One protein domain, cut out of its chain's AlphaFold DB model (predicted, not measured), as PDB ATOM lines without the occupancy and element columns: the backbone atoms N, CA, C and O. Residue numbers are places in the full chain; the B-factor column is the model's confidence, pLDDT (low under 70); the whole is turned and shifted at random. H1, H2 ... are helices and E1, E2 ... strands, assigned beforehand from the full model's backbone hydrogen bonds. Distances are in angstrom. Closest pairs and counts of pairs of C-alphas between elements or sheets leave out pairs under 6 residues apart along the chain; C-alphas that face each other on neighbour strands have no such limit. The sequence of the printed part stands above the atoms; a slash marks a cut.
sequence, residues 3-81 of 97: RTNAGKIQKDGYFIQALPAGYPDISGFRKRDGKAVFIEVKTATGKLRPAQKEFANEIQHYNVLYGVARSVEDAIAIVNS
ATOM      1  N   ARG A   3     -25.765  39.397  17.020       96.69
ATOM      2  CA  ARG A   3     -24.369  39.619  17.394       96.69
ATOM      3  C   ARG A   3     -23.532  39.801  16.132       96.69
ATOM      4  O   ARG A   3     -23.745  39.102  15.144       96.69
ATOM      5  N   THR A   4     -22.563  40.701  16.174       95.69
ATOM      6  CA  THR A   4     -21.752  41.076  15.018       95.69
ATOM      7  C   THR A   4     -20.271  40.744  15.213       95.69
ATOM      8  O   THR A   4     -19.811  40.441  16.313       95.69
ATOM      9  N   ASN A   5     -19.520  40.747  14.111       92.31
ATOM     10  CA  ASN A   5     -18.060  40.721  14.107       92.31
ATOM     11  C   ASN A   5     -17.560  41.961  13.366       92.31
ATOM     12  O   ASN A   5     -17.986  42.208  12.236       92.31
ATOM     13  N   ALA A   6     -16.621  42.683  13.968       91.50
ATOM     14  CA  ALA A   6     -15.963  43.836  13.369       91.50
ATOM     15  C   ALA A   6     -14.475  43.553  13.122       91.50
ATOM     16  O   ALA A   6     -13.840  42.809  13.871       91.50
ATOM     17  N   GLY A   7     -13.907  44.196  12.104       90.06
ATOM     18  CA  GLY A   7     -12.486  44.109  11.775       90.06
ATOM     19  C   GLY A   7     -12.132  42.990  10.795       90.06
ATOM     20  O   GLY A   7     -12.981  42.468  10.071       90.06
ATOM     21  N   LYS A   8     -10.836  42.669  10.733       90.75
ATOM     22  CA  LYS A   8     -10.277  41.670   9.816       90.75
ATOM     23  C   LYS A   8     -10.166  40.319  10.508       90.75
ATOM     24  O   LYS A   8      -9.630  40.233  11.609       90.75
ATOM     25  N   ILE A   9     -10.628  39.273   9.837       88.81
ATOM     26  CA  ILE A   9     -10.515  37.882  10.270       88.81
ATOM     27  C   ILE A   9      -9.610  37.171   9.267       88.81
ATOM     28  O   ILE A   9      -9.843  37.262   8.064       88.81
ATOM     29  N   GLN A  10      -8.580  36.473   9.743       91.31
ATOM     30  CA  GLN A  10      -7.784  35.597   8.888       91.31
ATOM     31  C   GLN A  10      -8.397  34.197   8.899       91.31
ATOM     32  O   GLN A  10      -8.635  33.634   9.967       91.31
ATOM     33  N   LYS A  11      -8.659  33.640   7.718       91.12
ATOM     34  CA  LYS A  11      -9.194  32.289   7.561       91.12
ATOM     35  C   LYS A  11      -8.600  31.637   6.317       91.12
ATOM     36  O   LYS A  11      -8.634  32.234   5.246       91.12
ATOM     37  N   ASP A  12      -8.051  30.436   6.476       92.06
ATOM     38  CA  ASP A  12      -7.505  29.612   5.387       92.06
ATOM     39  C   ASP A  12      -6.500  30.359   4.484       92.06
ATOM     40  O   ASP A  12      -6.477  30.190   3.270       92.06
ATOM     41  N   GLY A  13      -5.681  31.235   5.080       92.75
ATOM     42  CA  GLY A  13      -4.699  32.062   4.364       92.75
ATOM     43  C   GLY A  13      -5.241  33.379   3.792       92.75
ATOM     44  O   GLY A  13      -4.449  34.223   3.384       92.75
ATOM     45  N   TYR A  14      -6.556  33.610   3.830       90.81
ATOM     46  CA  TYR A  14      -7.195  34.828   3.330       90.81
ATOM     47  C   TYR A  14      -7.565  35.795   4.454       90.81
ATOM     48  O   TYR A  14      -7.945  35.388   5.555       90.81
ATOM     49  N   PHE A  15      -7.515  37.094   4.154       91.44
ATOM     50  CA  PHE A  15      -8.081  38.130   5.014       91.44
ATOM     51  C   PHE A  15      -9.511  38.445   4.583       91.44
ATOM     52  O   PHE A  15      -9.749  38.909   3.472       91.44
ATOM     53  N   ILE A  16     -10.456  38.239   5.497       91.75
ATOM     54  CA  ILE A  16     -11.860  38.603   5.337       91.75
ATOM     55  C   ILE A  16     -12.106  39.874   6.147       91.75
ATOM     56  O   ILE A  16     -11.901  39.897   7.363       91.75
ATOM     57  N   GLN A  17     -12.553  40.937   5.484       91.38
ATOM     58  CA  GLN A  17     -13.043  42.136   6.159       91.38
ATOM     59  C   GLN A  17     -14.505  41.901   6.560       91.38
ATOM     60  O   GLN A  17     -15.364  41.751   5.696       91.38
ATOM     61  N   ALA A  18     -14.778  41.844   7.865       93.00
ATOM     62  CA  ALA A  18     -16.138  41.819   8.398       93.00
ATOM     63  C   ALA A  18     -16.698  43.256   8.443       93.00
ATOM     64  O   ALA A  18     -16.433  44.057   7.547       93.00
ATOM     65  N   LEU A  19     -17.444  43.627   9.487       95.19
ATOM     66  CA  LEU A  19     -17.917  45.005   9.629       95.19
ATOM     67  C   LEU A  19     -16.756  45.986   9.878       95.19
ATOM     68  O   LEU A  19     -15.675  45.564  10.319       95.19
ATOM     69  N   PRO A  20     -16.952  47.291   9.604       94.12
ATOM     70  CA  PRO A  20     -15.953  48.315   9.885       94.12
ATOM     71  C   PRO A  20     -15.442  48.246  11.327       94.12
ATOM     72  O   PRO A  20     -16.170  47.883  12.255       94.12
ATOM     73  N   ALA A  21     -14.171  48.594  11.528       94.44
ATOM     74  CA  ALA A  21     -13.619  48.686  12.873       94.44
ATOM     75  C   ALA A  21     -14.433  49.695  13.698       94.44
ATOM     76  O   ALA A  21     -14.723  50.788  13.230       94.44
ATOM     77  N   GLY A  22     -14.800  49.320  14.924       95.25
ATOM     78  CA  GLY A  22     -15.628  50.164  15.789       95.25
ATOM     79  C   GLY A  22     -17.129  49.874  15.728       95.25
ATOM     80  O   GLY A  22     -17.847  50.367  16.593       95.25
ATOM     81  N   TYR A  23     -17.586  49.035  14.789       97.69
ATOM     82  CA  TYR A  23     -18.989  48.633  14.720       97.69
ATOM     83  C   TYR A  23     -19.435  47.908  16.020       97.69
ATOM     84  O   TYR A  23     -18.686  47.054  16.504       97.69
ATOM     85  N   PRO A  24     -20.629  48.215  16.571       97.88
ATOM     86  CA  PRO A  24     -21.134  47.665  17.837       97.88
ATOM     87  C   PRO A  24     -21.337  46.148  17.842       97.88
ATOM     88  O   PRO A  24     -21.810  45.579  16.855       97.88
ATOM     89  N   ASP A  25     -21.083  45.510  18.987       97.56
ATOM     90  CA  ASP A  25     -21.179  44.051  19.165       97.56
ATOM     91  C   ASP A  25     -22.569  43.468  18.868       97.56
ATOM     92  O   ASP A  25     -22.684  42.314  18.450       97.56
ATOM     93  N   ILE A  26     -23.636  44.239  19.086       98.06
ATOM     94  CA  ILE A  26     -25.015  43.839  18.803       98.06
ATOM     95  C   ILE A  26     -25.678  44.917  17.949       98.06
ATOM     96  O   ILE A  26     -25.638  46.103  18.276       98.06
ATOM     97  N   SER A  27     -26.348  44.504  16.873       98.00
ATOM     98  CA  SER A  27     -27.162  45.416  16.067       98.00
ATOM     99  C   SER A  27     -28.473  44.796  15.587       98.00
ATOM    100  O   SER A  27     -28.678  43.579  15.632       98.00
ATOM    101  N   GLY A  28     -29.407  45.639  15.163       97.62
ATOM    102  CA  GLY A  28     -30.686  45.227  14.601       97.62
ATOM    103  C   GLY A  28     -31.674  46.381  14.594       97.62
ATOM    104  O   GLY A  28     -31.284  47.530  14.422       97.62
ATOM    105  N   PHE A  29     -32.953  46.074  14.796       97.25
ATOM    106  CA  PHE A  29     -34.003  47.080  14.863       97.25
ATOM    107  C   PHE A  29     -35.058  46.724  15.912       97.25
ATOM    108  O   PHE A  29     -35.304  45.548  16.214       97.25
ATOM    109  N   ARG A  30     -35.698  47.758  16.452       96.00
ATOM    110  CA  ARG A  30     -36.798  47.662  17.405       96.00
ATOM    111  C   ARG A  30     -38.113  47.482  16.652       96.00
ATOM    112  O   ARG A  30     -38.530  48.346  15.895       96.00
ATOM    113  N   LYS A  31     -38.785  46.344  16.852       93.81
ATOM    114  CA  LYS A  31     -39.939  45.929  16.026       93.81
ATOM    115  C   LYS A  31     -41.102  46.927  16.001       93.81
ATOM    116  O   LYS A  31     -41.765  47.038  14.980       93.81
ATOM    117  N   ARG A  32     -41.363  47.617  17.114       93.38
ATOM    118  CA  ARG A  32     -42.538  48.496  17.262       93.38
ATOM    119  C   ARG A  32     -42.462  49.790  16.449       93.38
ATOM    120  O   ARG A  32     -43.501  50.323  16.093       93.38
ATOM    121  N   ASP A  33     -41.263  50.296  16.169       93.50
ATOM    122  CA  ASP A  33     -41.071  51.590  15.496       93.50
ATOM    123  C   ASP A  33     -39.957  51.582  14.441       93.50
ATOM    124  O   ASP A  33     -39.636  52.617  13.864       93.50
ATOM    125  N   GLY A  34     -39.358  50.419  14.182       95.31
ATOM    126  CA  GLY A  34     -38.340  50.231  13.154       95.31
ATOM    127  C   GLY A  34     -37.001  50.904  13.454       95.31
ATOM    128  O   GLY A  34     -36.111  50.846  12.609       95.31
ATOM    129  N   LYS A  35     -36.817  51.523  14.631       96.19
ATOM    130  CA  LYS A  35     -35.558  52.203  14.958       96.19
ATOM    131  C   LYS A  35     -34.402  51.217  14.930       96.19
ATOM    132  O   LYS A  35     -34.477  50.164  15.567       96.19
ATOM    133  N   ALA A  36     -33.329  51.576  14.227       97.56
ATOM    134  CA  ALA A  36     -32.082  50.832  14.306       97.56
ATOM    135  C   ALA A  36     -31.564  50.856  15.750       97.56
ATOM    136  O   ALA A  36     -31.707  51.857  16.455       97.56
ATOM    137  N   VAL A  37     -30.994  49.740  16.188       98.12
ATOM    138  CA  VAL A  37     -30.464  49.564  17.539       98.12
ATOM    139  C   VAL A  37     -29.035  49.071  17.450       98.12
ATOM    140  O   VAL A  37     -28.754  48.112  16.731       98.12
ATOM    141  N   PHE A  38     -28.168  49.701  18.227       98.31
ATOM    142  CA  PHE A  38     -26.740  49.465  18.288       98.31
ATOM    143  C   PHE A  38     -26.308  49.373  19.754       98.31
ATOM    144  O   PHE A  38     -26.474  50.325  20.512       98.31
ATOM    145  N   ILE A  39     -25.766  48.233  20.169       98.44
ATOM    146  CA  ILE A  39     -25.311  48.025  21.546       98.44
ATOM    147  C   ILE A  39     -23.867  47.552  21.510       98.44
ATOM    148  O   ILE A  39     -23.548  46.521  20.920       98.44
ATOM    149  N   GLU A  40     -23.001  48.322  22.151       98.44
ATOM    150  CA  GLU A  40     -21.613  47.957  22.402       98.44
ATOM    151  C   GLU A  40     -21.514  47.354  23.805       98.44
ATOM    152  O   GLU A  40     -21.945  47.974  24.776       98.44
ATOM    153  N   VAL A  41     -20.952  46.155  23.938       98.12
ATOM    154  CA  VAL A  41     -20.905  45.444  25.217       98.12
ATOM    155  C   VAL A  41     -19.541  45.645  25.866       98.12
ATOM    156  O   VAL A  41     -18.493  45.442  25.255       98.12
ATOM    157  N   LYS A  42     -19.529  46.020  27.146       98.12
ATOM    158  CA  LYS A  42     -18.298  46.155  27.931       98.12
ATOM    159  C   LYS A  42     -18.417  45.447  29.270       98.12
ATOM    160  O   LYS A  42     -19.477  45.388  29.872       98.12
ATOM    161  N   THR A  43     -17.284  44.975  29.784       98.19
ATOM    162  CA  THR A  43     -17.162  44.596  31.202       98.19
ATOM    163  C   THR A  43     -17.393  45.814  32.096       98.19
ATOM    164  O   THR A  43     -17.345  46.934  31.600       98.19
ATOM    165  N   ALA A  44     -17.551  45.653  33.412       97.06
ATOM    166  CA  ALA A  44     -17.764  46.780  34.333       97.06
ATOM    167  C   ALA A  44     -16.751  47.939  34.155       97.06
ATOM    168  O   ALA A  44     -17.131  49.106  34.179       97.06
ATOM    169  N   THR A  45     -15.478  47.627  33.883       96.94
ATOM    170  CA  THR A  45     -14.390  48.612  33.723       96.94
ATOM    171  C   THR A  45     -13.924  48.808  32.275       96.94
ATOM    172  O   THR A  45     -13.073  49.658  32.004       96.94
ATOM    173  N   GLY A  46     -14.471  48.045  31.322       97.31
ATOM    174  CA  GLY A  46     -14.065  48.084  29.919       97.31
ATOM    175  C   GLY A  46     -14.287  49.459  29.287       97.31
ATOM    176  O   GLY A  46     -15.364  50.052  29.414       97.31
ATOM    177  N   LYS A  47     -13.275  49.970  28.582       97.56
ATOM    178  CA  LYS A  47     -13.317  51.276  27.905       97.56
ATOM    179  C   LYS A  47     -13.583  51.113  26.410       97.56
ATOM    180  O   LYS A  47     -13.178  50.122  25.801       97.56
ATOM    181  N   LEU A  48     -14.249  52.102  25.816       97.56
ATOM    182  CA  LEU A  48     -14.379  52.205  24.363       97.56
ATOM    183  C   LEU A  48     -13.007  52.435  23.726       97.56
ATOM    184  O   LEU A  48     -12.246  53.301  24.172       97.56
ATOM    185  N   ARG A  49     -12.719  51.683  22.662       97.25
ATOM    186  CA  ARG A  49     -11.567  51.933  21.785       97.25
ATOM    187  C   ARG A  49     -11.818  53.194  20.940       97.25
ATOM    188  O   ARG A  49     -12.984  53.532  20.740       97.25
ATOM    189  N   PRO A  50     -10.780  53.862  20.402       98.06
ATOM    190  CA  PRO A  50     -10.947  55.071  19.585       98.06
ATOM    191  C   PRO A  50     -11.996  54.933  18.468       98.06
ATOM    192  O   PRO A  50     -12.978  55.664  18.486       98.06
ATOM    193  N   ALA A  51     -11.899  53.898  17.627       97.00
ATOM    194  CA  ALA A  51     -12.867  53.644  16.549       97.00
ATOM    195  C   ALA A  51     -14.320  53.444  17.035       97.00
ATOM    196  O   ALA A  51     -15.272  53.746  16.327       97.00
ATOM    197  N   GLN A  52     -14.518  52.945  18.259       98.06
ATOM    198  CA  GLN A  52     -15.863  52.795  18.834       98.06
ATOM    199  C   GLN A  52     -16.424  54.135  19.314       98.06
ATOM    200  O   GLN A  52     -17.628  54.353  19.248       98.06
ATOM    201  N   LYS A  53     -15.554  55.036  19.792       98.25
ATOM    202  CA  LYS A  53     -15.940  56.416  20.111       98.25
ATOM    203  C   LYS A  53     -16.290  57.186  18.844       98.25
ATOM    204  O   LYS A  53     -17.246  57.942  18.861       98.25
ATOM    205  N   GLU A  54     -15.550  56.975  17.759       97.88
ATOM    206  CA  GLU A  54     -15.857  57.560  16.449       97.88
ATOM    207  C   GLU A  54     -17.232  57.104  15.951       97.88
ATOM    208  O   GLU A  54     -18.072  57.953  15.666       97.88
ATOM    209  N   PHE A  55     -17.516  55.796  15.977       97.06
ATOM    210  CA  PHE A  55     -18.847  55.274  15.642       97.06
ATOM    211  C   PHE A  55     -19.946  55.888  16.523       97.06
ATOM    212  O   PHE A  55     -20.979  56.320  16.020       97.06
ATOM    213  N   ALA A  56     -19.729  55.949  17.843       97.31
ATOM    214  CA  ALA A  56     -20.677  56.557  18.779       97.31
ATOM    215  C   ALA A  56     -20.939  58.035  18.451       97.31
ATOM    216  O   ALA A  56     -22.085  58.486  18.454       97.31
ATOM    217  N   ASN A  57     -19.868  58.772  18.147       97.38
ATOM    218  CA  ASN A  57     -19.931  60.185  17.818       97.38
ATOM    219  C   ASN A  57     -20.676  60.440  16.508       97.38
ATOM    220  O   ASN A  57     -21.358  61.450  16.397       97.38
ATOM    221  N   GLU A  58     -20.547  59.548  15.531       96.06
ATOM    222  CA  GLU A  58     -21.276  59.633  14.270       96.06
ATOM    223  C   GLU A  58     -22.757  59.295  14.469       96.06
ATOM    224  O   GLU A  58     -23.645  60.036  14.041       96.06
ATOM    225  N   ILE A  59     -23.041  58.186  15.154       95.19
ATOM    226  CA  ILE A  59     -24.383  57.613  15.172       95.19
ATOM    227  C   ILE A  59     -25.377  58.419  16.027       95.19
ATOM    228  O   ILE A  59     -26.577  58.409  15.749       95.19
ATOM    229  N   GLN A  60     -24.893  59.168  17.025       90.69
ATOM    230  CA  GLN A  60     -25.730  60.016  17.891       90.69
ATOM    231  C   GLN A  60     -26.483  61.124  17.132       90.69
ATOM    232  O   GLN A  60     -27.445  61.679  17.656       90.69
ATOM    233  N   HIS A  61     -26.060  61.457  15.906       94.12
ATOM    234  CA  HIS A  61     -26.718  62.461  15.069       94.12
ATOM    235  C   HIS A  61     -27.971  61.934  14.354       94.12
ATOM    236  O   HIS A  61     -28.704  62.711  13.740       94.12
ATOM    237  N   TYR A  62     -28.240  60.631  14.436       95.62
ATOM    238  CA  TYR A  62     -29.360  59.983  13.764       95.62
ATOM    239  C   TYR A  62     -30.429  59.524  14.757       95.62
ATOM    240  O   TYR A  62     -30.170  59.282  15.934       95.62
ATOM    241  N   ASN A  63     -31.658  59.342  14.266       94.88
ATOM    242  CA  ASN A  63     -32.775  58.818  15.055       94.88
ATOM    243  C   ASN A  63     -32.678  57.291  15.239       94.88
ATOM    244  O   ASN A  63     -33.513  56.529  14.747       94.88
ATOM    245  N   VAL A  64     -31.646  56.848  15.945       96.62
ATOM    246  CA  VAL A  64     -31.397  55.443  16.271       96.62
ATOM    247  C   VAL A  64     -31.233  55.268  17.778       96.62
ATOM    248  O   VAL A  64     -31.111  56.240  18.519       96.62
ATOM    249  N   LEU A  65     -31.235  54.022  18.243       97.56
ATOM    250  CA  LEU A  65     -30.908  53.693  19.625       97.56
ATOM    251  C   LEU A  65     -29.458  53.223  19.679       97.56
ATOM    252  O   LEU A  65     -29.095  52.257  19.006       97.56
ATOM    253  N   TYR A  66     -28.643  53.890  20.484       97.81
ATOM    254  CA  TYR A  66     -27.257  53.516  20.720       97.81
ATOM    255  C   TYR A  66     -26.948  53.547  22.215       97.81
ATOM    256  O   TYR A  66     -27.404  54.441  22.926       97.81
ATOM    257  N   GLY A  67     -26.140  52.600  22.688       97.81
ATOM    258  CA  GLY A  67     -25.576  52.674  24.029       97.81
ATOM    259  C   GLY A  67     -24.505  51.628  24.308       97.81
ATOM    260  O   GLY A  67     -24.312  50.674  23.551       97.81
ATOM    261  N   VAL A  68     -23.807  51.826  25.426       98.25
ATOM    262  CA  VAL A  68     -22.837  50.868  25.964       98.25
ATOM    263  C   VAL A  68     -23.507  50.083  27.081       98.25
ATOM    264  O   VAL A  68     -23.873  50.674  28.093       98.25
ATOM    265  N   ALA A  69     -23.645  48.772  26.911       98.50
ATOM    266  CA  ALA A  69     -24.218  47.892  27.922       98.50
ATOM    267  C   ALA A  69     -23.120  47.210  28.746       98.50
ATOM    268  O   ALA A  69     -22.170  46.649  28.190       98.50
ATOM    269  N   ARG A  70     -23.266  47.237  30.073       98.25
ATOM    270  CA  ARG A  70     -22.425  46.500  31.032       98.25
ATOM    271  C   ARG A  70     -23.195  45.417  31.782       98.25
ATOM    272  O   ARG A  70     -22.595  44.643  32.526       98.25
ATOM    273  N   SER A  71     -24.499  45.346  31.550       98.06
ATOM    274  CA  SER A  71     -25.418  44.343  32.070       98.06
ATOM    275  C   SER A  71     -26.549  44.079  31.070       98.06
ATOM    276  O   SER A  71     -26.653  44.726  30.021       98.06
ATOM    277  N   VAL A  72     -27.408  43.111  31.393       97.12
ATOM    278  CA  VAL A  72     -28.633  42.849  30.625       97.12
ATOM    279  C   VAL A  72     -29.614  44.012  30.786       97.12
ATOM    280  O   VAL A  72     -30.257  44.418  29.820       97.12
ATOM    281  N   GLU A  73     -29.685  44.585  31.983       98.25
ATOM    282  CA  GLU A  73     -30.559  45.703  32.331       98.25
ATOM    283  C   GLU A  73     -30.214  46.949  31.510       98.25
ATOM    284  O   GLU A  73     -31.118  47.589  30.974       98.25
ATOM    285  N   ASP A  74     -28.922  47.239  31.317       98.25
ATOM    286  CA  ASP A  74     -28.478  48.326  30.439       98.25
ATOM    287  C   ASP A  74     -28.961  48.106  29.001       98.25
ATOM    288  O   ASP A  74     -29.476  49.021  28.357       98.25
ATOM    289  N   ALA A  75     -28.827  46.880  28.483       97.50
ATOM    290  CA  ALA A  75     -29.256  46.551  27.126       97.50
ATOM    291  C   ALA A  75     -30.774  46.727  26.953       97.50
ATOM    292  O   ALA A  75     -31.222  47.274  25.943       97.50
ATOM    293  N   ILE A  76     -31.563  46.311  27.949       97.12
ATOM    294  CA  ILE A  76     -33.017  46.513  27.972       97.12
ATOM    295  C   ILE A  76     -33.347  48.009  28.012       97.12
ATOM    296  O   ILE A  76     -34.177  48.469  27.225       97.12
ATOM    297  N   ALA A  77     -32.671  48.786  28.862       97.81
ATOM    298  CA  ALA A  77     -32.870  50.229  28.963       97.81
ATOM    299  C   ALA A  77     -32.561  50.949  27.638       97.81
ATOM    300  O   ALA A  77     -33.341  51.793  27.199       97.81
ATOM    301  N   ILE A  78     -31.479  50.570  26.945       97.00
ATOM    302  CA  ILE A  78     -31.134  51.123  25.626       97.00
ATOM    303  C   ILE A  78     -32.245  50.830  24.613       97.00
ATOM    304  O   ILE A  78     -32.702  51.738  23.916       97.00
ATOM    305  N   VAL A  79     -32.723  49.582  24.550       96.06
ATOM    306  CA  VAL A  79     -33.794  49.176  23.626       96.06
ATOM    307  C   VAL A  79     -35.114  49.875  23.943       96.06
ATOM    308  O   VAL A  79     -35.860  50.176  23.013       96.06
ATOM    309  N   ASN A  80     -35.403  50.171  25.208       94.94
ATOM    310  CA  ASN A  80     -36.640  50.838  25.623       94.94
ATOM    311  C   ASN A  80     -36.539  52.371  25.649       94.94
ATOM    312  O   ASN A  80     -37.549  53.055  25.782       94.94
ATOM    313  N   SER A  81     -35.350  52.937  25.439       89.31
ATOM    314  CA  SER A  81     -35.153  54.388  25.447       89.31
ATOM    315  C   SER A  81     -36.030  55.121  24.416       89.31
ATOM    316  O   SER A  81     -36.344  54.618  23.327       89.31
TER     317      SER A  81
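AT A GLANCE: This is residues 3 to 81 of the 97 residues of the protein "VRR-NUC domain-containing protein" of Lactobacillus shenzhenensis LY-73 (UniProt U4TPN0). A small three-stranded sheet, E3 E4 E5, has H1 over one face and H2 over the other, while the hairpin E1 and E2 reaches away as an arm, with residues 10 to 15 sticking out. The printed part has 79 residues with two named helices and five named strands, in the order E1 E2 E3 E4 H1 E5 H2, of mixed class. The three-stranded sheet is mixed, in the order E3 E4 E5, and the two-stranded one is antiparallel. The whole is only just compact, close to loose, with a radius of gyration of the C-alphas of 13.7 A and spans of 43 by 30 by 23 A.

IN THESE COORDINATES: E1, residues 8 to 11, begins at C-alpha 8 (-10.277, 41.670, 9.816) and measures 9.7 A. E2, residues 14 to 17, measures 9.8 A; E3, 26 to 29, 10.3 A; E4, 36 to 41, 16.5 A; H1, 50 to 59, 14.4 A; E5, 65 to 69, 12.1 A. H2, residues 72 to 80, measures 12.4 A and ends at C-alpha 80 (-36.640, 50.838, 25.623).

HOW THE PARTS SIT: E1 and E2 form a hairpin at 149 degrees, N 9 and O 16 being 2.9 A apart. Hairpin E3 and E4 is antiparallel at 163 degrees, with N 28 and O 37 at 3.0 A. E4 and E5 are parallel at 13 degrees, with N 38 and O 65 at 2.8 A. E4, H1, E5 is a strand-helix-strand unit, two parallel neighbours joined through a helix, with a right-handed crossover. H1 and H2 are on opposite faces, at heights of 10.4 A and 8.4 A over the sheet. The closest C-alphas of E5 and H2, Ala 69 and Ala 75, are 5.3 A apart; those of H1 and E5, Ile 59 and Tyr 66, 7.5 A. In H1 and H2 every O i to N i+4 pair is within hydrogen-bond range.

THE WHOLE: The C-alphas farthest apart, Gly 13 and Ser 81, are 43.2 A apart. The printed part has no cut, no link is long, and no printed residue is under 70 in pLDDT.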